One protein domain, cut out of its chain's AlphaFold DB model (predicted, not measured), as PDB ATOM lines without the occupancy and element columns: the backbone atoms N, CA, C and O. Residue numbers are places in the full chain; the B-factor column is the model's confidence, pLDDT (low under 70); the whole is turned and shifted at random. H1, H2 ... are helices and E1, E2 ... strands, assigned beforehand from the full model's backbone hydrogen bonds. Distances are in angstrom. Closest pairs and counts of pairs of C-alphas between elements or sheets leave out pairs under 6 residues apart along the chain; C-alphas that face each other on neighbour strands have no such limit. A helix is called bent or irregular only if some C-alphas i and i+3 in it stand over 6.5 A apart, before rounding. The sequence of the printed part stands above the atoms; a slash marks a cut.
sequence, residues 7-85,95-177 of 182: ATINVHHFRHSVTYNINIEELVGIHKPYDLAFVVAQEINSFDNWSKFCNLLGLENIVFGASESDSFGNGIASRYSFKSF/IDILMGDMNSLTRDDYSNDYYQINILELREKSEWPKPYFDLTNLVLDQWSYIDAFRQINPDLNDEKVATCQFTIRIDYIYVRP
ATOM      1  N   ALA A   7     148.010 167.010 170.457       98.19
ATOM      2  CA  ALA A   7     148.680 167.861 171.433       98.19
ATOM      3  C   ALA A   7     148.932 169.257 170.855       98.19
ATOM      4  O   ALA A   7     149.119 169.408 169.645       98.19
ATOM      5  N   THR A   8     148.944 170.267 171.725       98.44
ATOM      6  CA  THR A   8     149.499 171.591 171.422       98.44
ATOM      7  C   THR A   8     150.722 171.831 172.293       98.44
ATOM      8  O   THR A   8     150.750 171.372 173.433       98.44
ATOM      9  N   ILE A   9     151.716 172.538 171.762       98.00
ATOM     10  CA  ILE A   9     152.929 172.878 172.500       98.00
ATOM     11  C   ILE A   9     153.533 174.206 172.032       98.00
ATOM     12  O   ILE A   9     153.909 174.362 170.872       98.00
ATOM     13  N   ASN A  10     153.759 175.127 172.962       97.06
ATOM     14  CA  ASN A  10     154.714 176.201 172.742       97.06
ATOM     15  C   ASN A  10     156.137 175.626 172.869       97.06
ATOM     16  O   ASN A  10     156.551 175.181 173.942       97.06
ATOM     17  N   VAL A  11     156.879 175.561 171.758       96.56
ATOM     18  CA  VAL A  11     158.196 174.893 171.726       96.56
ATOM     19  C   VAL A  11     159.342 175.803 172.144       96.56
ATOM     20  O   VAL A  11     160.476 175.326 172.227       96.56
ATOM     21  N   HIS A  12     159.075 177.096 172.344       94.81
ATOM     22  CA  HIS A  12     160.064 178.107 172.702       94.81
ATOM     23  C   HIS A  12     161.372 177.949 171.909       94.81
ATOM     24  O   HIS A  12     162.458 177.720 172.450       94.81
ATOM     25  N   HIS A  13     161.256 177.970 170.577       94.75
ATOM     26  CA  HIS A  13     162.391 177.866 169.651       94.75
ATOM     27  C   HIS A  13     163.142 176.529 169.690       94.75
ATOM     28  O   HIS A  13     164.304 176.458 169.277       94.75
ATOM     29  N   PHE A  14     162.495 175.475 170.195       96.38
ATOM     30  CA  PHE A  14     163.126 174.191 170.491       96.38
ATOM     31  C   PHE A  14     164.325 174.332 171.427       96.38
ATOM     32  O   PHE A  14     165.347 173.660 171.248       96.38
ATOM     33  N   ARG A  15     164.227 175.236 172.406       95.56
ATOM     34  CA  ARG A  15     165.281 175.492 173.382       95.56
ATOM     35  C   ARG A  15     164.728 175.535 174.795       95.56
ATOM     36  O   ARG A  15     163.613 175.975 175.044       95.56
ATOM     37  N   HIS A  16     165.555 175.126 175.746       92.62
ATOM     38  CA  HIS A  16     165.277 175.389 177.154       92.62
ATOM     39  C   HIS A  16     165.343 176.889 177.447       92.62
ATOM     40  O   HIS A  16     166.333 177.530 177.091       92.62
ATOM     41  N   SER A  17     164.366 177.416 178.186       86.19
ATOM     42  CA  SER A  17     164.321 178.835 178.572       86.19
ATOM     43  C   SER A  17     165.523 179.279 179.417       86.19
ATOM     44  O   SER A  17     165.942 180.428 179.335       86.19
ATOM     45  N   VAL A  18     166.112 178.370 180.207       86.38
ATOM     46  CA  VAL A  18     167.235 178.686 181.111       86.38
ATOM     47  C   VAL A  18     168.599 178.454 180.461       86.38
ATOM     48  O   VAL A  18     169.499 179.278 180.587       86.38
ATOM     49  N   THR A  19     168.789 177.312 179.791       91.56
ATOM     50  CA  THR A  19     170.110 176.907 179.274       91.56
ATOM     51  C   THR A  19     170.312 177.235 177.801       91.56
ATOM     52  O   THR A  19     171.436 177.146 177.317       91.56
ATOM     53  N   TYR A  20     169.242 177.573 177.073       89.75
ATOM     54  CA  TYR A  20     169.225 177.763 175.620       89.75
ATOM     55  C   TYR A  20     169.695 176.552 174.795       89.75
ATOM     56  O   TYR A  20     169.860 176.655 173.575       89.75
ATOM     57  N   ASN A  21     169.873 175.386 175.420       93.81
ATOM     58  CA  ASN A  21     170.202 174.145 174.728       93.81
ATOM     59  C   ASN A  21     169.005 173.642 173.921       93.81
ATOM     60  O   ASN A  21     167.861 173.823 174.337       93.81
ATOM     61  N   ILE A  22     169.278 172.988 172.788       94.69
ATOM     62  CA  ILE A  22     168.239 172.378 171.951       94.69
ATOM     63  C   ILE A  22     167.569 171.231 172.718       94.69
ATOM     64  O   ILE A  22     168.271 170.361 173.229       94.69
ATOM     65  N   ASN A  23     166.235 171.199 172.752       96.25
ATOM     66  CA  ASN A  23     165.449 170.243 173.552       96.25
ATOM     67  C   ASN A  23     164.608 169.248 172.721       96.25
ATOM     68  O   ASN A  23     163.748 168.561 173.264       96.25
ATOM     69  N   ILE A  24     164.850 169.135 171.408       98.00
ATOM     70  CA  ILE A  24     164.033 168.310 170.490       98.00
ATOM     71  C   ILE A  24     163.863 166.867 170.986       98.00
ATOM     72  O   ILE A  24     162.748 166.357 170.989       98.00
ATOM     73  N   GLU A  25     164.945 166.204 171.400       97.94
ATOM     74  CA  GLU A  25     164.893 164.791 171.808       97.94
ATOM     75  C   GLU A  25     164.065 164.585 173.086       97.94
ATOM     76  O   GLU A  25     163.373 163.578 173.222       97.94
ATOM     77  N   GLU A  26     164.085 165.553 174.005       97.62
ATOM     78  CA  GLU A  26     163.246 165.532 175.205       97.62
ATOM     79  C   GLU A  26     161.773 165.697 174.836       97.62
ATOM     80  O   GLU A  26     160.941 164.892 175.254       97.62
ATOM     81  N   LEU A  27     161.455 166.682 173.987       97.88
ATOM     82  CA  LEU A  27     160.091 166.876 173.504       97.88
ATOM     83  C   LEU A  27     159.582 165.625 172.779       97.88
ATOM     84  O   LEU A  27     158.444 165.213 172.995       97.88
ATOM     85  N   VAL A  28     160.419 164.971 171.968       98.38
ATOM     86  CA  VAL A  28     160.084 163.682 171.345       98.38
ATOM     87  C   VAL A  28     159.833 162.617 172.411       98.38
ATOM     88  O   VAL A  28     158.830 161.916 172.327       98.38
ATOM     89  N   GLY A  29     160.698 162.501 173.421       98.25
ATOM     90  CA  GLY A  29     160.539 161.548 174.524       98.25
ATOM     91  C   GLY A  29     159.222 161.715 175.285       98.25
ATOM     92  O   GLY A  29     158.595 160.717 175.632       98.25
ATOM     93  N   ILE A  30     158.770 162.959 175.474       97.56
ATOM     94  CA  ILE A  30     157.482 163.285 176.100       97.56
ATOM     95  C   ILE A  30     156.315 162.870 175.199       97.56
ATOM     96  O   ILE A  30     155.380 162.235 175.673       97.56
ATOM     97  N   HIS A  31     156.348 163.212 173.908       98.00
ATOM     98  CA  HIS A  31     155.176 163.081 173.032       98.00
ATOM     99  C   HIS A  31     155.035 161.698 172.385       98.00
ATOM    100  O   HIS A  31     153.924 161.249 172.107       98.00
ATOM    101  N   LYS A  32     156.147 160.997 172.149       97.44
ATOM    102  CA  LYS A  32     156.173 159.713 171.435       97.44
ATOM    103  C   LYS A  32     155.297 158.619 172.067       97.44
ATOM    104  O   LYS A  32     154.631 157.923 171.300       97.44
ATOM    105  N   PRO A  33     155.226 158.456 173.405       98.00
ATOM    106  CA  PRO A  33     154.360 157.453 174.028       98.00
ATOM    107  C   PRO A  33     152.860 157.653 173.766       98.00
ATOM    108  O   PRO A  33     152.103 156.692 173.869       98.00
ATOM    109  N   TYR A  34     152.429 158.872 173.424       97.25
ATOM    110  CA  TYR A  34     151.016 159.193 173.212       97.25
ATOM    111  C   TYR A  34     150.504 158.842 171.812       97.25
ATOM    112  O   TYR A  34     149.314 159.001 171.554       97.25
ATOM    113  N   ASP A  35     151.362 158.357 170.910       97.06
ATOM    114  CA  ASP A  35     150.966 157.924 169.564       97.06
ATOM    115  C   ASP A  35     150.137 158.988 168.809       97.06
ATOM    116  O   ASP A  35     149.049 158.725 168.300       97.06
ATOM    117  N   LEU A  36     150.634 160.231 168.791       97.94
ATOM    118  CA  LEU A  36     149.884 161.383 168.286       97.94
ATOM    119  C   LEU A  36     149.469 161.221 166.818       97.94
ATOM    120  O   LEU A  36     150.279 160.894 165.952       97.94
ATOM    121  N   ALA A  37     148.210 161.541 166.530       97.75
ATOM    122  CA  ALA A  37     147.679 161.684 165.182       97.75
ATOM    123  C   ALA A  37     148.126 163.001 164.535       97.75
ATOM    124  O   ALA A  37     148.446 163.023 163.345       97.75
ATOM    125  N   PHE A  38     148.145 164.083 165.317       96.81
ATOM    126  CA  PHE A  38     148.672 165.381 164.916       96.81
ATOM    127  C   PHE A  38     149.136 166.203 166.123       96.81
ATOM    128  O   PHE A  38     148.716 165.967 167.256       96.81
ATOM    129  N   VAL A  39     150.009 167.175 165.872       98.38
ATOM    130  CA  VAL A  39     150.519 168.125 166.867       98.38
ATOM    131  C   VAL A  39     150.522 169.530 166.280       98.38
ATOM    132  O   VAL A  39     150.842 169.717 165.103       98.38
ATOM    133  N   VAL A  40     150.154 170.509 167.102       98.25
ATOM    134  CA  VAL A  40     150.242 171.938 166.787       98.25
ATOM    135  C   VAL A  40     151.335 172.545 167.656       98.25
ATOM    136  O   VAL A  40     151.416 172.235 168.843       98.25
ATOM    137  N   ALA A  41     152.185 173.385 167.076       98.06
ATOM    138  CA  ALA A  41     153.277 174.021 167.794       98.06
ATOM    139  C   ALA A  41     153.342 175.532 167.546       98.06
ATOM    140  O   ALA A  41     153.088 175.997 166.432       98.06
ATOM    141  N   GLN A  42     153.704 176.280 168.588       97.44
ATOM    142  CA  GLN A  42     153.891 177.736 168.581       97.44
ATOM    143  C   GLN A  42     155.345 178.106 168.902       97.44
ATOM    144  O   GLN A  42     156.092 177.291 169.441       97.44
ATOM    145  N   GLU A  43     155.749 179.333 168.562       95.88
ATOM    146  CA  GLU A  43     157.117 179.860 168.748       95.88
ATOM    147  C   GLU A  43     158.219 179.043 168.048       95.88
ATOM    148  O   GLU A  43     159.372 178.963 168.493       95.88
ATOM    149  N   ILE A  44     157.897 178.451 166.900       96.56
ATOM    150  CA  ILE A  44     158.881 177.777 166.054       96.56
ATOM    151  C   ILE A  44     159.758 178.839 165.398       96.56
ATOM    152  O   ILE A  44     159.256 179.679 164.659       96.56
ATOM    153  N   ASN A  45     161.074 178.767 165.595       94.69
ATOM    154  CA  ASN A  45     162.016 179.695 164.963       94.69
ATOM    155  C   ASN A  45     162.843 179.095 163.818       94.69
ATOM    156  O   ASN A  45     163.687 179.767 163.228       94.69
ATOM    157  N   SER A  46     162.663 177.805 163.542       93.56
ATOM    158  CA  SER A  46     163.427 177.077 162.538       93.56
ATOM    159  C   SER A  46     162.588 175.936 161.982       93.56
ATOM    160  O   SER A  46     162.183 175.033 162.720       93.56
ATOM    161  N   PHE A  47     162.364 175.962 160.666       95.06
ATOM    162  CA  PHE A  47     161.690 174.872 159.967       95.06
ATOM    163  C   PHE A  47     162.468 173.554 160.078       95.06
ATOM    164  O   PHE A  47     161.853 172.502 160.216       95.06
ATOM    165  N   ASP A  48     163.804 173.595 160.096       96.12
ATOM    166  CA  ASP A  48     164.633 172.391 160.218       96.12
ATOM    167  C   ASP A  48     164.417 171.690 161.564       96.12
ATOM    168  O   ASP A  48     164.226 170.472 161.612       96.12
ATOM    169  N   ASN A  49     164.379 172.454 162.662       96.75
ATOM    170  CA  ASN A  49     164.092 171.906 163.990       96.75
ATOM    171  C   ASN A  49     162.666 171.353 164.076       96.75
ATOM    172  O   ASN A  49     162.463 170.257 164.600       96.75
ATOM    173  N   TRP A  50     161.694 172.081 163.518       97.69
ATOM    174  CA  TRP A  50     160.306 171.633 163.441       97.69
ATOM    175  C   TRP A  50     160.165 170.326 162.657       97.69
ATOM    176  O   TRP A  50     159.578 169.362 163.149       97.69
ATOM    177  N   SER A  51     160.770 170.261 161.474       98.06
ATOM    178  CA  SER A  51     160.775 169.077 160.619       98.06
ATOM    179  C   SER A  51     161.441 167.891 161.314       98.06
ATOM    180  O   SER A  51     160.876 166.797 161.354       98.06
ATOM    181  N   LYS A  52     162.600 168.104 161.958       98.31
ATOM    182  CA  LYS A  52     163.277 167.064 162.745       98.31
ATOM    183  C   LYS A  52     162.370 166.512 163.849       98.31
ATOM    184  O   LYS A  52     162.246 165.294 163.965       98.31
ATOM    185  N   PHE A  53     161.736 167.382 164.636       98.56
ATOM    186  CA  PHE A  53     160.804 166.985 165.695       98.56
ATOM    187  C   PHE A  53     159.639 166.144 165.148       98.56
ATOM    188  O   PHE A  53     159.381 165.050 165.649       98.56
ATOM    189  N   CYS A  54     158.991 166.597 164.072       98.56
ATOM    190  CA  CYS A  54     157.861 165.896 163.454       98.56
ATOM    191  C   CYS A  54     158.245 164.519 162.906       98.56
ATOM    192  O   CYS A  54     157.542 163.536 163.148       98.56
ATOM    193  N   ASN A  55     159.389 164.425 162.224       98.38
ATOM    194  CA  ASN A  55     159.890 163.169 161.669       98.38
ATOM    195  C   ASN A  55     160.175 162.138 162.768       98.38
ATOM    196  O   ASN A  55     159.845 160.962 162.619       98.38
ATOM    197  N   LEU A  56     160.731 162.571 163.904       98.38
ATOM    198  CA  LEU A  56     160.985 161.694 165.052       98.38
ATOM    199  C   LEU A  56     159.696 161.188 165.729       98.38
ATOM    200  O   LEU A  56     159.720 160.129 166.365       98.38
ATOM    201  N   LEU A  57     158.580 161.907 165.564       98.38
ATOM    202  CA  LEU A  57     157.238 161.491 165.983       98.38
ATOM    203  C   LEU A  57     156.478 160.674 164.921       98.38
ATOM    204  O   LEU A  57     155.390 160.172 165.210       98.38
ATOM    205  N   GLY A  58     157.026 160.518 163.712       97.94
ATOM    206  CA  GLY A  58     156.350 159.845 162.599       97.94
ATOM    207  C   GLY A  58     155.186 160.653 162.013       97.94
ATOM    208  O   GLY A  58     154.187 160.073 161.593       97.94
ATOM    209  N   LEU A  59     155.278 161.987 162.030       98.38
ATOM    210  CA  LEU A  59     154.280 162.898 161.466       98.38
ATOM    211  C   LEU A  59     154.782 163.449 160.126       98.38
ATOM    212  O   LEU A  59     155.573 164.386 160.088       98.38
ATOM    213  N   GLU A  60     154.332 162.849 159.026       97.38
ATOM    214  CA  GLU A  60     154.884 163.092 157.682       97.38
ATOM    215  C   GLU A  60     154.304 164.329 156.984       97.38
ATOM    216  O   GLU A  60     154.938 164.923 156.113       97.38
ATOM    217  N   ASN A  61     153.087 164.732 157.347       98.12
ATOM    218  CA  ASN A  61     152.421 165.872 156.730       98.12
ATOM    219  C   ASN A  61     152.707 167.088 157.601       98.12
ATOM    220  O   ASN A  61     152.070 167.248 158.637       98.12
ATOM    221  N   ILE A  62     153.680 167.908 157.202       97.88
ATOM    222  CA  ILE A  62     154.214 169.015 158.003       97.88
ATOM    223  C   ILE A  62     153.886 170.340 157.324       97.88
ATOM    224  O   ILE A  62     154.126 170.523 156.131       97.88
ATOM    225  N   VAL A  63     153.367 171.281 158.102       96.50
ATOM    226  CA  VAL A  63     153.045 172.640 157.670       96.50
ATOM    227  C   VAL A  63     153.666 173.611 158.658       96.50
ATOM    228  O   VAL A  63     153.713 173.355 159.862       96.50
ATOM    229  N   PHE A  64     154.156 174.725 158.132       95.38
ATOM    230  CA  PHE A  64     154.768 175.795 158.899       95.38
ATOM    231  C   PHE A  64     154.390 177.139 158.279       95.38
ATOM    232  O   PHE A  64     154.468 177.300 157.061       95.38
ATOM    233  N   GLY A  65     153.987 178.087 159.119       92.75
ATOM    234  CA  GLY A  65     153.741 179.474 158.748       92.75
ATOM    235  C   GLY A  65     154.563 180.397 159.637       92.75
ATOM    236  O   GLY A  65     154.318 180.464 160.841       92.75
ATOM    237  N   ALA A  66     155.532 181.096 159.045       87.88
ATOM    238  CA  ALA A  66     156.258 182.170 159.718       87.88
ATOM    239  C   ALA A  66     155.357 183.404 159.873       87.88
ATOM    240  O   ALA A  66     154.504 183.653 159.018       87.88
ATOM    241  N   SER A  67     155.554 184.185 160.937       81.94
ATOM    242  CA  SER A  67     154.994 185.534 160.995       81.94
ATOM    243  C   SER A  67     155.732 186.433 159.991       81.94
ATOM    244  O   SER A  67     156.912 186.224 159.706       81.94
ATOM    245  N   GLU A  68     155.044 187.419 159.410       72.19
ATOM    246  CA  GLU A  68     155.631 188.296 158.380       72.19
ATOM    247  C   GLU A  68     156.789 189.167 158.904       72.19
ATOM    248  O   GLU A  68     157.595 189.655 158.111       72.19
ATOM    249  N   SER A  69     156.879 189.369 160.222       71.44
ATOM    250  CA  SER A  69     157.795 190.324 160.857       71.44
ATOM    251  C   SER A  69     158.797 189.714 161.836       71.44
ATOM    252  O   SER A  69     159.769 190.389 162.167       71.44
ATOM    253  N   ASP A  70     158.594 188.479 162.298       67.69
ATOM    254  CA  ASP A  70     159.439 187.856 163.318       67.69
ATOM    255  C   ASP A  70     160.108 186.576 162.836       67.69
ATOM    256  O   ASP A  70     159.653 185.865 161.943       67.69
ATOM    257  N   SER A  71     161.178 186.215 163.538       76.88
ATOM    258  CA  SER A  71     161.812 184.904 163.454       76.88
ATOM    259  C   SER A  71     160.949 183.768 164.021       76.88
ATOM    260  O   SER A  71     161.496 182.705 164.287       76.88
ATOM    261  N   PHE A  72     159.650 183.973 164.267       87.19
ATOM    262  CA  PHE A  72     158.767 183.013 164.931       87.19
ATOM    263  C   PHE A  72     157.577 182.650 164.052       87.19
ATOM    264  O   PHE A  72     157.061 183.462 163.287       87.19
ATOM    265  N   GLY A  73     157.125 181.410 164.174       94.19
ATOM    266  CA  GLY A  73     156.003 180.888 163.423       94.19
ATOM    267  C   GLY A  73     155.265 179.789 164.166       94.19
ATOM    268  O   GLY A  73     155.676 179.330 165.234       94.19
ATOM    269  N   ASN A  74     154.177 179.360 163.544       96.12
ATOM    270  CA  ASN A  74     153.342 178.266 164.012       96.12
ATOM    271  C   ASN A  74     153.465 177.083 163.054       96.12
ATOM    272  O   ASN A  74     153.700 177.249 161.852       96.12
ATOM    273  N   GLY A  75     153.294 175.879 163.580       96.75
ATOM    274  CA  GLY A  75     153.371 174.647 162.813       96.75
ATOM    275  C   GLY A  75     152.234 173.703 163.154       96.75
ATOM    276  O   GLY A  75     151.740 173.680 164.278       96.75
ATOM    277  N   ILE A  76     151.833 172.906 162.172       97.94
ATOM    278  CA  ILE A  76     150.954 171.755 162.378       97.94
ATOM    279  C   ILE A  76     151.532 170.558 161.630       97.94
ATOM    280  O   ILE A  76     151.969 170.684 160.486       97.94
ATOM    281  N   ALA A  77     151.579 169.406 162.290       98.31
ATOM    282  CA  ALA A  77     152.054 168.166 161.696       98.31
ATOM    283  C   ALA A  77     151.089 167.018 161.970       98.31
ATOM    284  O   ALA A  77     150.476 166.969 163.032       98.31
ATOM    285  N   SER A  78     150.935 166.108 161.010       98.19
ATOM    286  CA  SER A  78     149.908 165.065 161.030       98.19
ATOM    287  C   SER A  78     150.366 163.784 160.330       98.19
ATOM    288  O   SER A  78     151.091 163.820 159.332       98.19
ATOM    289  N   ARG A  79     149.875 162.631 160.800       97.25
ATOM    290  CA  ARG A  79     149.974 161.346 160.072       97.25
ATOM    291  C   ARG A  79     149.103 161.309 158.821       97.25
ATOM    292  O   ARG A  79     149.358 160.544 157.900       97.25
ATOM    293  N   TYR A  80     148.062 162.131 158.799       96.44
ATOM    294  CA  TYR A  80     147.080 162.201 157.727       96.44
ATOM    295  C   TYR A  80     147.300 163.451 156.883       96.44
ATOM    296  O   TYR A  80     147.551 164.532 157.420       96.44
ATOM    297  N   SER A  81     147.143 163.318 155.570       96.38
ATOM    298  CA  SER A  81     147.283 164.441 154.647       96.38
ATOM    299  C   SER A  81     146.229 165.519 154.877       96.38
ATOM    300  O   SER A  81     145.035 165.238 155.020       96.38
ATOM    301  N   PHE A  82     146.679 166.771 154.869       94.25
ATOM    302  CA  PHE A  82     145.803 167.930 154.943       94.25
ATOM    303  C   PHE A  82     145.055 168.112 153.624       94.25
ATOM    304  O   PHE A  82     145.644 168.054 152.546       94.25
ATOM    305  N   LYS A  83     143.742 168.341 153.707       91.12
ATOM    306  CA  LYS A  83     142.896 168.538 152.519       91.12
ATOM    307  C   LYS A  83     142.925 169.972 152.003       91.12
ATOM    308  O   LYS A  83     142.864 170.180 150.796       91.12
ATOM    309  N   SER A  84     142.973 170.950 152.903       87.12
ATOM    310  CA  SER A  84     142.929 172.365 152.546       87.12
ATOM    311  C   SER A  84     143.505 173.242 153.652       87.12
ATOM    312  O   SER A  84     143.363 172.934 154.833       87.12
ATOM    313  N   PHE A  85     144.082 174.371 153.245       85.56
ATOM    314  CA  PHE A  85     144.459 175.484 154.112       85.56
ATOM    315  C   PHE A  85     143.651 176.685 153.662       85.56
ATOM    316  O   PHE A  85     143.828 177.188 152.554       85.56
ATOM    317  N   ILE A  95     133.502 168.427 163.416       90.56
ATOM    318  CA  ILE A  95     134.176 168.714 164.683       90.56
ATOM    319  C   ILE A  95     135.162 169.835 164.389       90.56
ATOM    320  O   ILE A  95     135.911 169.730 163.413       90.56
ATOM    321  N   ASP A  96     135.160 170.865 165.223       92.38
ATOM    322  CA  ASP A  96     136.162 171.914 165.166       92.38
ATOM    323  C   ASP A  96     137.029 171.927 166.422       92.38
ATOM    324  O   ASP A  96     136.554 171.658 167.527       92.38
ATOM    325  N   ILE A  97     138.315 172.201 166.229       95.25
ATOM    326  CA  ILE A  97     139.324 172.196 167.279       95.25
ATOM    327  C   ILE A  97     140.138 173.476 167.148       95.25
ATOM    328  O   ILE A  97     140.835 173.685 166.156       95.25
ATOM    329  N   LEU A  98     140.079 174.304 168.184       95.69
ATOM    330  CA  LEU A  98     140.901 175.494 168.337       95.69
ATOM    331  C   LEU A  98     141.913 175.225 169.449       95.69
ATOM    332  O   LEU A  98     141.531 174.939 170.577       95.69
ATOM    333  N   MET A  99     143.206 175.299 169.150       97.69
ATOM    334  CA  MET A  99     144.240 174.960 170.126       97.69
ATOM    335  C   MET A  99     145.512 175.772 169.934       97.69
ATOM    336  O   MET A  99     145.856 176.142 168.811       97.69
ATOM    337  N   GLY A 100     146.206 176.025 171.038       97.69
ATOM    338  CA  GLY A 100     147.443 176.793 171.046       97.69
ATOM    339  C   GLY A 100     147.667 177.587 172.316       97.69
ATOM    340  O   GLY A 100     146.825 177.587 173.216       97.69
ATOM    341  N   ASP A 101     148.800 178.279 172.336       97.00
ATOM    342  CA  ASP A 101     149.083 179.353 173.277       97.00
ATOM    343  C   ASP A 101     148.226 180.578 172.922       97.00
ATOM    344  O   ASP A 101     148.408 181.220 171.884       97.00
ATOM    345  N   MET A 102     147.255 180.877 173.781       96.62
ATOM    346  CA  MET A 102     146.309 181.977 173.604       96.62
ATOM    347  C   MET A 102     146.815 183.288 174.212       96.62
ATOM    348  O   MET A 102     146.182 184.324 174.008       96.62
ATOM    349  N   ASN A 103     147.889 183.257 175.017       94.75
ATOM    350  CA  ASN A 103     148.352 184.384 175.839       94.75
ATOM    351  C   ASN A 103     147.225 185.101 176.624       94.75
ATOM    352  O   ASN A 103     147.316 186.280 176.975       94.75
ATOM    353  N   SER A 104     146.150 184.373 176.931       96.38
ATOM    354  CA  SER A 104     144.948 184.843 177.617       96.38
ATOM    355  C   SER A 104     144.570 183.836 178.697       96.38
ATOM    356  O   SER A 104     144.894 182.653 178.599       96.38
ATOM    357  N   LEU A 105     143.936 184.318 179.761       97.62
ATOM    358  CA  LEU A 105     143.564 183.505 180.914       97.62
ATOM    359  C   LEU A 105     142.062 183.229 180.910       97.62
ATOM    360  O   LEU A 105     141.287 184.044 180.419       97.62
ATOM    361  N   THR A 106     141.641 182.139 181.541       97.88
ATOM    362  CA  THR A 106     140.251 181.939 181.974       97.88
ATOM    363  C   THR A 106     140.143 182.352 183.438       97.88
ATOM    364  O   THR A 106     140.917 181.880 184.268       97.88
ATOM    365  N   ARG A 107     139.229 183.271 183.790       96.94
ATOM    366  CA  ARG A 107     139.161 183.807 185.166       96.94
ATOM    367  C   ARG A 107     138.906 182.699 186.182       96.94
ATOM    368  O   ARG A 107     139.564 182.694 187.218       96.94
ATOM    369  N   ASP A 108     138.011 181.776 185.868       97.06
ATOM    370  CA  ASP A 108     137.586 180.710 186.779       97.06
ATOM    371  C   ASP A 108     138.677 179.669 187.056       97.06
ATOM    372  O   ASP A 108     138.521 178.849 187.955       97.06
ATOM    373  N   ASP A 109     139.818 179.745 186.360       98.19
ATOM    374  CA  ASP A 109     140.971 178.898 186.645       98.19
ATOM    375  C   ASP A 109     141.686 179.241 187.955       98.19
ATOM    376  O   ASP A 109     142.491 178.441 188.433       98.19
ATOM    377  N   TYR A 110     141.394 180.400 188.553       98.38
ATOM    378  CA  TYR A 110     142.148 180.908 189.695       98.38
ATOM    379  C   TYR A 110     141.241 181.325 190.848       98.38
ATOM    380  O   TYR A 110     140.249 182.038 190.673       98.38
ATOM    381  N   SER A 111     141.627 180.989 192.071       98.12
ATOM    382  CA  SER A 111     141.062 181.607 193.265       98.12
ATOM    383  C   SER A 111     141.352 183.116 193.280       98.12
ATOM    384  O   SER A 111     142.237 183.619 192.585       98.12
ATOM    385  N   ASN A 112     140.567 183.889 194.040       98.06
ATOM    386  CA  ASN A 112     140.806 185.333 194.169       98.06
ATOM    387  C   ASN A 112     142.209 185.618 194.717       98.06
ATOM    388  O   ASN A 112     142.920 186.436 194.142       98.06
ATOM    389  N   ASP A 113     142.609 184.921 195.779       98.25
ATOM    390  CA  ASP A 113     143.893 185.152 196.441       98.25
ATOM    391  C   ASP A 113     145.062 184.814 195.512       98.25
ATOM    392  O   ASP A 113     145.983 185.620 195.359       98.25
ATOM    393  N   TYR A 114     144.992 183.676 194.813       97.94
ATOM    394  CA  TYR A 114     146.018 183.298 193.845       97.94
ATOM    395  C   TYR A 114     146.103 184.296 192.691       97.94
ATOM    396  O   TYR A 114     147.196 184.721 192.321       97.94
ATOM    397  N   TYR A 115     144.961 184.721 192.144       97.62
ATOM    398  CA  TYR A 115     144.926 185.707 191.068       97.62
ATOM    399  C   TYR A 115     145.568 187.042 191.478       97.62
ATOM    400  O   TYR A 115     146.354 187.607 190.716       97.62
ATOM    401  N   GLN A 116     145.274 187.545 192.679       97.31
ATOM    402  CA  GLN A 116     145.866 188.798 193.154       97.31
ATOM    403  C   GLN A 116     147.379 188.655 193.360       97.31
ATOM    404  O   GLN A 116     148.151 189.422 192.787       97.31
ATOM    405  N   ILE A 117     147.804 187.641 194.114       95.19
ATOM    406  CA  ILE A 117     149.191 187.516 194.580       95.19
ATOM    407  C   ILE A 117     150.113 186.984 193.478       95.19
ATOM    408  O   ILE A 117     151.187 187.534 193.238       95.19
ATOM    409  N   ASN A 118     149.710 185.912 192.794       95.38
ATOM    410  CA  ASN A 118     150.583 185.174 191.877       95.38
ATOM    411  C   ASN A 118     150.432 185.600 190.415       95.38
ATOM    412  O   ASN A 118     151.244 185.204 189.585       95.38
ATOM    413  N   ILE A 119     149.424 186.403 190.068       95.31
ATOM    414  CA  ILE A 119     149.223 186.846 188.681       95.31
ATOM    415  C   ILE A 119     149.312 188.361 188.587       95.31
ATOM    416  O   ILE A 119     150.172 188.874 187.871       95.31
ATOM    417  N   LEU A 120     148.443 189.088 189.292       95.50
ATOM    418  CA  LEU A 120     148.366 190.540 189.166       95.50
ATOM    419  C   LEU A 120     149.621 191.222 189.718       95.50
ATOM    420  O   LEU A 120     150.281 191.956 188.985       95.50
ATOM    421  N   GLU A 121     149.983 190.945 190.974       94.94
ATOM    422  CA  GLU A 121     151.155 191.558 191.604       94.94
ATOM    423  C   GLU A 121     152.464 191.186 190.903       94.94
ATOM    424  O   GLU A 121     153.351 192.029 190.776       94.94
ATOM    425  N   LEU A 122     152.618 189.930 190.460       92.00
ATOM    426  CA  LEU A 122     153.822 189.512 189.736       92.00
ATOM    427  C   LEU A 122     153.942 190.240 188.398       92.00
ATOM    428  O   LEU A 122     155.011 190.756 188.083       92.00
ATOM    429  N   ARG A 123     152.843 190.350 187.642       92.69
ATOM    430  CA  ARG A 123     152.834 191.106 186.384       92.69
ATOM    431  C   ARG A 123     153.144 192.578 186.606       92.69
ATOM    432  O   ARG A 123     153.942 193.129 185.859       92.69
ATOM    433  N   GLU A 124     152.583 193.196 187.642       93.94
ATOM    434  CA  GLU A 124     152.877 194.589 187.989       93.94
ATOM    435  C   GLU A 124     154.361 194.790 188.329       93.94
ATOM    436  O   GLU A 124     154.997 195.691 187.786       93.94
ATOM    437  N   LYS A 125     154.944 193.904 189.149       93.38
ATOM    438  CA  LYS A 125     156.378 193.931 189.499       93.38
ATOM    439  C   LYS A 125     157.292 193.715 188.288       93.38
ATOM    440  O   LYS A 125     158.415 194.208 188.288       93.38
ATOM    441  N   SER A 126     156.835 192.967 187.286       91.94
ATOM    442  CA  SER A 126     157.573 192.686 186.047       91.94
ATOM    443  C   SER A 126     157.225 193.627 184.888       91.94
ATOM    444  O   SER A 126     157.690 193.389 183.777       91.94
ATOM    445  N   GLU A 127     156.416 194.666 185.124       93.50
ATOM    446  CA  GLU A 127     155.921 195.604 184.099       93.50
ATOM    447  C   GLU A 127     155.198 194.915 182.925       93.50
ATOM    448  O   GLU A 127     155.144 195.418 181.801       93.50
ATOM    449  N   TRP A 128     154.617 193.744 183.173       89.19
ATOM    450  CA  TRP A 128     153.839 193.024 182.176       89.19
ATOM    451  C   TRP A 128     152.422 193.584 182.075       89.19
ATOM    452  O   TRP A 128     151.837 194.000 183.081       89.19
ATOM    453  N   PRO A 129     151.807 193.533 180.879       89.62
ATOM    454  CA  PRO A 129     150.406 193.879 180.724       89.62
ATOM    455  C   PRO A 129     149.518 193.078 181.678       89.62
ATOM    456  O   PRO A 129     149.747 191.889 181.945       89.62
ATOM    457  N   LYS A 130     148.456 193.732 182.153       91.19
ATOM    458  CA  LYS A 130     147.414 193.066 182.935       91.19
ATOM    459  C   LYS A 130     146.864 191.861 182.160       91.19
ATOM    460  O   LYS A 130     146.833 191.891 180.931       91.19
ATOM    461  N   PRO A 131     146.463 190.788 182.858       91.44
ATOM    462  CA  PRO A 131     145.889 189.629 182.194       91.44
ATOM    463  C   PRO A 131     144.588 189.998 181.476       91.44
ATOM    464  O   PRO A 131     143.794 190.793 181.978       91.44
ATOM    465  N   TYR A 132     144.389 189.392 180.309       93.12
ATOM    466  CA  TYR A 132     143.185 189.528 179.498       93.12
ATOM    467  C   TYR A 132     142.388 188.224 179.539       93.12
ATOM    468  O   TYR A 132     142.975 187.139 179.447       93.12
ATOM    469  N   PHE A 133     141.065 188.348 179.623       96.94
ATOM    470  CA  PHE A 133     140.109 187.230 179.614       96.94
ATOM    471  C   PHE A 133     139.170 187.274 178.401       96.94
ATOM    472  O   PHE A 133     138.415 186.344 178.158       96.94
ATOM    473  N   ASP A 134     139.200 188.363 177.630       96.56
ATOM    474  CA  ASP A 134     138.215 188.605 176.575       96.56
ATOM    475  C   ASP A 134     138.255 187.531 175.486       96.56
ATOM    476  O   ASP A 134     137.211 187.152 174.960       96.56
ATOM    477  N   LEU A 135     139.446 187.007 175.170       96.38
ATOM    478  CA  LEU A 135     139.603 185.958 174.168       96.38
ATOM    479  C   LEU A 135     139.000 184.630 174.637       96.38
ATOM    480  O   LEU A 135     138.265 183.998 173.882       96.38
ATOM    481  N   THR A 136     139.281 184.205 175.870       97.62
ATOM    482  CA  THR A 136     138.731 182.953 176.409       97.62
ATOM    483  C   THR A 136     137.214 183.056 176.577       97.62
ATOM    484  O   THR A 136     136.498 182.158 176.138       97.62
ATOM    485  N   ASN A 137     136.704 184.192 177.065       97.38
ATOM    486  CA  ASN A 137     135.265 184.466 177.149       97.38
ATOM    487  C   ASN A 137     134.594 184.462 175.764       97.38
ATOM    488  O   ASN A 137     133.530 183.880 175.585       97.38
ATOM    489  N   LEU A 138     135.215 185.072 174.747       96.06
ATOM    490  CA  LEU A 138     134.705 185.049 173.371       96.06
ATOM    491  C   LEU A 138     134.557 183.610 172.852       96.06
ATOM    492  O   LEU A 138     133.509 183.250 172.311       96.06
ATOM    493  N   VAL A 139     135.595 182.791 173.030       96.31
ATOM    494  CA  VAL A 139     135.632 181.401 172.556       96.31
ATOM    495  C   VAL A 139     134.589 180.534 173.271       96.31
ATOM    496  O   VAL A 139     133.869 179.774 172.616       96.31
ATOM    497  N   LEU A 140     134.486 180.660 174.593       95.94
ATOM    498  CA  LEU A 140     133.582 179.855 175.415       95.94
ATOM    499  C   LEU A 140     132.125 180.314 175.280       95.94
ATOM    500  O   LEU A 140     131.257 179.522 174.917       95.94
ATOM    501  N   ASP A 141     131.856 181.601 175.495       94.69
ATOM    502  CA  ASP A 141     130.489 182.102 175.645       94.69
ATOM    503  C   ASP A 141     129.830 182.398 174.297       94.69
ATOM    504  O   ASP A 141     128.659 182.083 174.081       94.69
ATOM    505  N   GLN A 142     130.569 183.015 173.370       92.69
ATOM    506  CA  GLN A 142     129.988 183.494 172.111       92.69
ATOM    507  C   GLN A 142     130.140 182.485 170.978       92.69
ATOM    508  O   GLN A 142     129.237 182.339 170.154       92.69
ATOM    509  N   TRP A 143     131.282 181.797 170.905       92.00
ATOM    510  CA  TRP A 143     131.525 180.793 169.864       92.00
ATOM    511  C   TRP A 143     131.103 179.382 170.281       92.00
ATOM    512  O   TRP A 143     131.064 178.487 169.430       92.00
ATOM    513  N   SER A 144     130.728 179.208 171.554       92.25
ATOM    514  CA  SER A 144     130.213 177.960 172.121       92.25
ATOM    515  C   SER A 144     131.183 176.789 171.964       92.25
ATOM    516  O   SER A 144     130.769 175.663 171.670       92.25
ATOM    517  N   TYR A 145     132.482 177.053 172.117       95.88
ATOM    518  CA  TYR A 145     133.457 175.982 172.264       95.88
ATOM    519  C   TYR A 145     133.460 175.473 173.697       95.88
ATOM    520  O   TYR A 145     133.099 176.156 174.651       95.88
ATOM    521  N   ILE A 146     133.934 174.249 173.826       96.62
ATOM    522  CA  ILE A 146     134.122 173.554 175.079       96.62
ATOM    523  C   ILE A 146     135.619 173.503 175.369       96.62
ATOM    524  O   ILE A 146     136.396 173.066 174.522       96.62
ATOM    525  N   ASP A 147     136.033 173.882 176.572       98.19
ATOM    526  CA  ASP A 147     137.389 173.618 177.055       98.19
ATOM    527  C   ASP A 147     137.554 172.129 177.408       98.19
ATOM    528  O   ASP A 147     136.998 171.636 178.395       98.19
ATOM    529  N   ALA A 148     138.337 171.403 176.602       97.75
ATOM    530  CA  ALA A 148     138.520 169.960 176.747       97.75
ATOM    531  C   ALA A 148     139.203 169.567 178.067       97.75
ATOM    532  O   ALA A 148     138.888 168.523 178.639       97.75
ATOM    533  N   PHE A 149     140.114 170.397 178.588       98.12
ATOM    534  CA  PHE A 149     140.756 170.132 179.878       98.12
ATOM    535  C   PHE A 149     139.746 170.272 181.017       98.12
ATOM    536  O   PHE A 149     139.715 169.426 181.914       98.12
ATOM    537  N   ARG A 150     138.891 171.301 180.959       97.88
ATOM    538  CA  ARG A 150     137.879 171.575 181.989       97.88
ATOM    539  C   ARG A 150     136.769 170.540 182.035       97.88
ATOM    540  O   ARG A 150     136.286 170.249 183.123       97.88
ATOM    541  N   GLN A 151     136.417 169.929 180.904       97.19
ATOM    542  CA  GLN A 151     135.478 168.802 180.900       97.19
ATOM    543  C   GLN A 151     135.935 167.637 181.779       97.19
ATOM    544  O   GLN A 151     135.105 166.948 182.366       97.19
ATOM    545  N   ILE A 152     137.245 167.402 181.847       97.69
ATOM    546  CA  ILE A 152     137.827 166.279 182.587       97.69
ATOM    547  C   ILE A 152     138.259 166.720 183.993       97.69
ATOM    548  O   ILE A 152     138.228 165.923 184.926       97.69
ATOM    549  N   ASN A 153     138.632 167.990 184.155       98.00
ATOM    550  CA  ASN A 153     139.206 168.542 185.379       98.00
ATOM    551  C   ASN A 153     138.438 169.793 185.860       98.00
ATOM    552  O   ASN A 153     139.017 170.883 185.914       98.00
ATOM    553  N   PRO A 154     137.144 169.682 186.209       97.69
ATOM    554  CA  PRO A 154     136.344 170.843 186.605       97.69
ATOM    555  C   PRO A 154     136.814 171.470 187.926       97.69
ATOM    556  O   PRO A 154     136.695 172.676 188.099       97.69
ATOM    557  N   ASP A 155     137.407 170.675 188.821       97.69
ATOM    558  CA  ASP A 155     137.721 171.101 190.193       97.69
ATOM    559  C   ASP A 155     139.181 171.552 190.400       97.69
ATOM    560  O   ASP A 155     139.550 171.994 191.491       97.69
ATOM    561  N   LEU A 156     140.052 171.408 189.391       98.19
ATOM    562  CA  LEU A 156     141.451 171.850 189.494       98.19
ATOM    563  C   LEU A 156     141.537 173.363 189.335       98.19
ATOM    564  O   LEU A 156     140.959 173.889 188.406       98.19
ATOM    565  N   ASN A 157     142.302 174.058 190.168       98.25
ATOM    566  CA  ASN A 157     142.508 175.504 190.059       98.25
ATOM    567  C   ASN A 157     143.965 175.857 190.357       98.25
ATOM    568  O   ASN A 157     144.748 174.994 190.773       98.25
ATOM    569  N   ASP A 158     144.291 177.134 190.183       97.94
ATOM    570  CA  ASP A 158     145.553 177.742 190.585       97.94
ATOM    571  C   ASP A 158     146.745 177.057 189.893       97.94
ATOM    572  O   ASP A 158     146.713 176.813 188.683       97.94
ATOM    573  N   GLU A 159     147.804 176.705 190.619       97.31
ATOM    574  CA  GLU A 159     149.000 176.098 190.031       97.31
ATOM    575  C   GLU A 159     148.731 174.754 189.335       97.31
ATOM    576  O   GLU A 159     149.510 174.323 188.485       97.31
ATOM    577  N   LYS A 160     147.619 174.085 189.663       98.00
ATOM    578  CA  LYS A 160     147.280 172.753 189.136       98.00
ATOM    579  C   LYS A 160     146.783 172.780 187.696       98.00
ATOM    580  O   LYS A 160     146.680 171.722 187.083       98.00
ATOM    581  N   VAL A 161     146.455 173.958 187.170       98.00
ATOM    582  CA  VAL A 161     146.033 174.123 185.774       98.00
ATOM    583  C   VAL A 161     147.166 174.607 184.873       98.00
ATOM    584  O   VAL A 161     146.981 174.719 183.666       98.00
ATOM    585  N   ALA A 162     148.325 174.934 185.448       97.50
ATOM    586  CA  ALA A 162     149.378 175.646 184.748       97.50
ATOM    587  C   ALA A 162     149.917 174.878 183.534       97.50
ATOM    588  O   ALA A 162     150.169 173.675 183.593       97.50
ATOM    589  N   THR A 163     150.155 175.614 182.449       97.12
ATOM    590  CA  THR A 163     150.743 175.085 181.209       97.12
ATOM    591  C   THR A 163     152.068 175.752 180.856       97.12
ATOM    592  O   THR A 163     152.788 175.256 179.997       97.12
ATOM    593  N   CYS A 164     152.441 176.830 181.555       93.81
ATOM    594  CA  CYS A 164     153.706 177.523 181.342       93.81
ATOM    595  C   CYS A 164     154.488 177.750 182.646       93.81
ATOM    596  O   CYS A 164     153.981 177.580 183.759       93.81
ATOM    597  N   GLN A 165     155.743 178.186 182.508       90.38
ATOM    598  CA  GLN A 165     156.672 178.400 183.628       90.38
ATOM    599  C   GLN A 165     156.217 179.466 184.639       90.38
ATOM    600  O   GLN A 165     156.743 179.523 185.746       90.38
ATOM    601  N   PHE A 166     155.238 180.299 184.279       90.31
ATOM    602  CA  PHE A 166     154.691 181.343 185.147       90.31
ATOM    603  C   PHE A 166     153.523 180.853 186.005       90.31
ATOM    604  O   PHE A 166     152.786 181.665 186.554       90.31
ATOM    605  N   THR A 167     153.339 179.533 186.136       94.50
ATOM    606  CA  THR A 167     152.298 178.915 186.979       94.50
ATOM    607  C   THR A 167     150.879 179.381 186.631       94.50
ATOM    608  O   THR A 167     150.008 179.509 187.489       94.50
ATOM    609  N   ILE A 168     150.668 179.648 185.342       96.31
ATOM    610  CA  ILE A 168     149.392 180.024 184.740       96.31
ATOM    611  C   ILE A 168     149.115 179.119 183.544       96.31
ATOM    612  O   ILE A 168     150.016 178.515 182.956       96.31
ATOM    613  N   ARG A 169     147.842 179.033 183.193       97.94
ATOM    614  CA  ARG A 169     147.323 178.341 182.029       97.94
ATOM    615  C   ARG A 169     147.102 179.323 180.888       97.94
ATOM    616  O   ARG A 169     146.279 180.233 181.000       97.94
ATOM    617  N   ILE A 170     147.847 179.134 179.808       97.44
ATOM    618  CA  ILE A 170     147.729 179.923 178.570       97.44
ATOM    619  C   ILE A 170     147.580 179.041 177.330       97.44
ATOM    620  O   ILE A 170     147.163 179.534 176.284       97.44
ATOM    621  N   ASP A 171     147.849 177.744 177.459       98.31
ATOM    622  CA  ASP A 171     147.707 176.764 176.393       98.31
ATOM    623  C   ASP A 171     146.365 176.044 176.536       98.31
ATOM    624  O   ASP A 171     146.052 175.450 177.575       98.31
ATOM    625  N   TYR A 172     145.556 176.092 175.480       98.44
ATOM    626  CA  TYR A 172     144.203 175.545 175.491       98.44
ATOM    627  C   TYR A 172     143.970 174.589 174.329       98.44
ATOM    628  O   TYR A 172     144.582 174.695 173.265       98.44
ATOM    629  N   ILE A 173     143.032 173.669 174.548       98.38
ATOM    630  CA  ILE A 173     142.412 172.847 173.516       98.38
ATOM    631  C   ILE A 173     140.907 173.023 173.683       98.38
ATOM    632  O   ILE A 173     140.302 172.514 174.627       98.38
ATOM    633  N   TYR A 174     140.320 173.766 172.759       97.81
ATOM    634  CA  TYR A 174     138.898 174.014 172.663       97.81
ATOM    635  C   TYR A 174     138.297 173.127 171.580       97.81
ATOM    636  O   TYR A 174     138.843 173.014 170.482       97.81
ATOM    637  N   VAL A 175     137.155 172.521 171.872       95.88
ATOM    638  CA  VAL A 175     136.455 171.616 170.962       95.88
ATOM    639  C   VAL A 175     135.036 172.111 170.755       95.88
ATOM    640  O   VAL A 175     134.329 172.433 171.705       95.88
ATOM    641  N   ARG A 176     134.593 172.124 169.503       93.12
ATOM    642  CA  ARG A 176     133.191 172.293 169.147       93.12
ATOM    643  C   ARG A 176     132.701 170.998 168.493       93.12
ATOM    644  O   ARG A 176     133.169 170.669 167.398       93.12
ATOM    645  N   PRO A 177     131.816 170.226 169.151       89.94
ATOM    646  CA  PRO A 177     131.291 168.993 168.579       89.94
ATOM    647  C   PRO A 177     130.387 169.296 167.379       89.94
ATOM    648  O   PRO A 177     129.981 170.440 167.153       89.94
TER     649      PRO A 177
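What this domain is: This is residues 7 to 85 and 95 to 177 of the 182 residues of the protein "Hypothetical protein" of Rotaria socialis (UniProt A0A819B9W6). Two lobes stand side by side: one is a twisted four-strand sheet with H2 over one face and H1 beside H2, the other a two-strand ribbon, E5 and E6, with the short helices H4, H5 and H6 and the longer H3 on its far side. The ribbon lies partly face to face with the larger sheet's other face, by the E1 edge, in a partial sandwich. The printed part has 162 residues, with six named helices and six named strands in the order E1 H1 E2 H2 E3 E4 E5 H3 H4 H5 H6 E6; the class is mixed, helices and strands. The larger sheet, E1 E2 E4 E3, is mixed, and the smaller antiparallel. The whole is compact, with a radius of gyration of the C-alphas of 16.8 A, and spans 45 by 41 by 34 A.

How they stand to each other: E1, residues 7 to 10, is parallel to E2, residues 38 to 44, with N 9 and O 40 2.9 A apart. E4, residues 73 to 78, is antiparallel to E2, N 41 to O 75 being 2.8 A, and forms a hairpin with E3, residues 61 to 66, N 63 to O 76 being 2.8 A. H2, residues 47 to 56, is on this sheet in two layers, a helix on one face, at a height over the sheet of 9.3 A. It runs along the strands over E4 and, only just, E3, with 3 of its C-alphas. E2, H2, E3 form a split strand-helix-strand unit, two strands running the same way with a helix between and E4 between them in the sheet; its crossover is right-handed. H1, residues 24 to 34, touches H2 at a steep tilt of 40 degrees, the same way, closest at the C-alphas of Ile 24 and Phe 53, 5.9 A. H1 is only just not on the sheet, with 4 pairs of C-alphas within 10 A. E1, H1, E2 form a strand-helix-strand unit, two parallel neighbour strands with a helix between them along the chain; its crossover is right-handed. E5, residues 96 to 101, and E6, residues 171 to 176, are antiparallel, N 174 to O 98 being 2.8 A. The closest C-alphas of E1 and E5 are those of Thr 8 and Gly 100, 5.6 A. H4, residues 134 to 142, is near E6, with 7 pairs of C-alphas within 10 A. The closest C-alphas of H5, residues 148 to 152, and E6 are those of Ala 148 and Tyr 174, 5.8 A. H6, residues 158 to 161, is close to but not clearly touching H3, residues 112 to 125, with Tyr 114 and Asp 158 6.5 A apart at the C-alphas. In H2 and H4 every O i to N i+4 pair is within hydrogen-bond range; in H1 5 of 7 are, in H3 7 of 10, in H5 0 of 1 with 1 of 2 O i to N i+3 pairs, and H6 is too short for such a pair.

Where its parts are: E1 begins at C-alpha 7 (148.680, 167.861, 171.433), and E6, 16.8 A long, ends at C-alpha 176 (133.191, 172.293, 169.147). H3, 18.4 A, begins at C-alpha 112 (140.806, 185.333, 194.169). E4 is 17.1 A, E3 and E5 are 17.0 A each, and H1 and E2 are 16.1 A each. H1 is irregular, only just: C-alphas 30 and 33 are 6.9 A apart.

The domain as a whole: The two C-alphas farthest apart are those of Lys 83 and Asp 113, 47.0 A. Residues 86 to 94 are not printed, in the link across the cut from E4 to E5, and C-alphas 85 and 95 are 16.2 A apart. Of the links that are printed whole, E1 to H1 is long, with 13 residues. The mean pLDDT of the printed part is 95.1, and residue 70 is under 70.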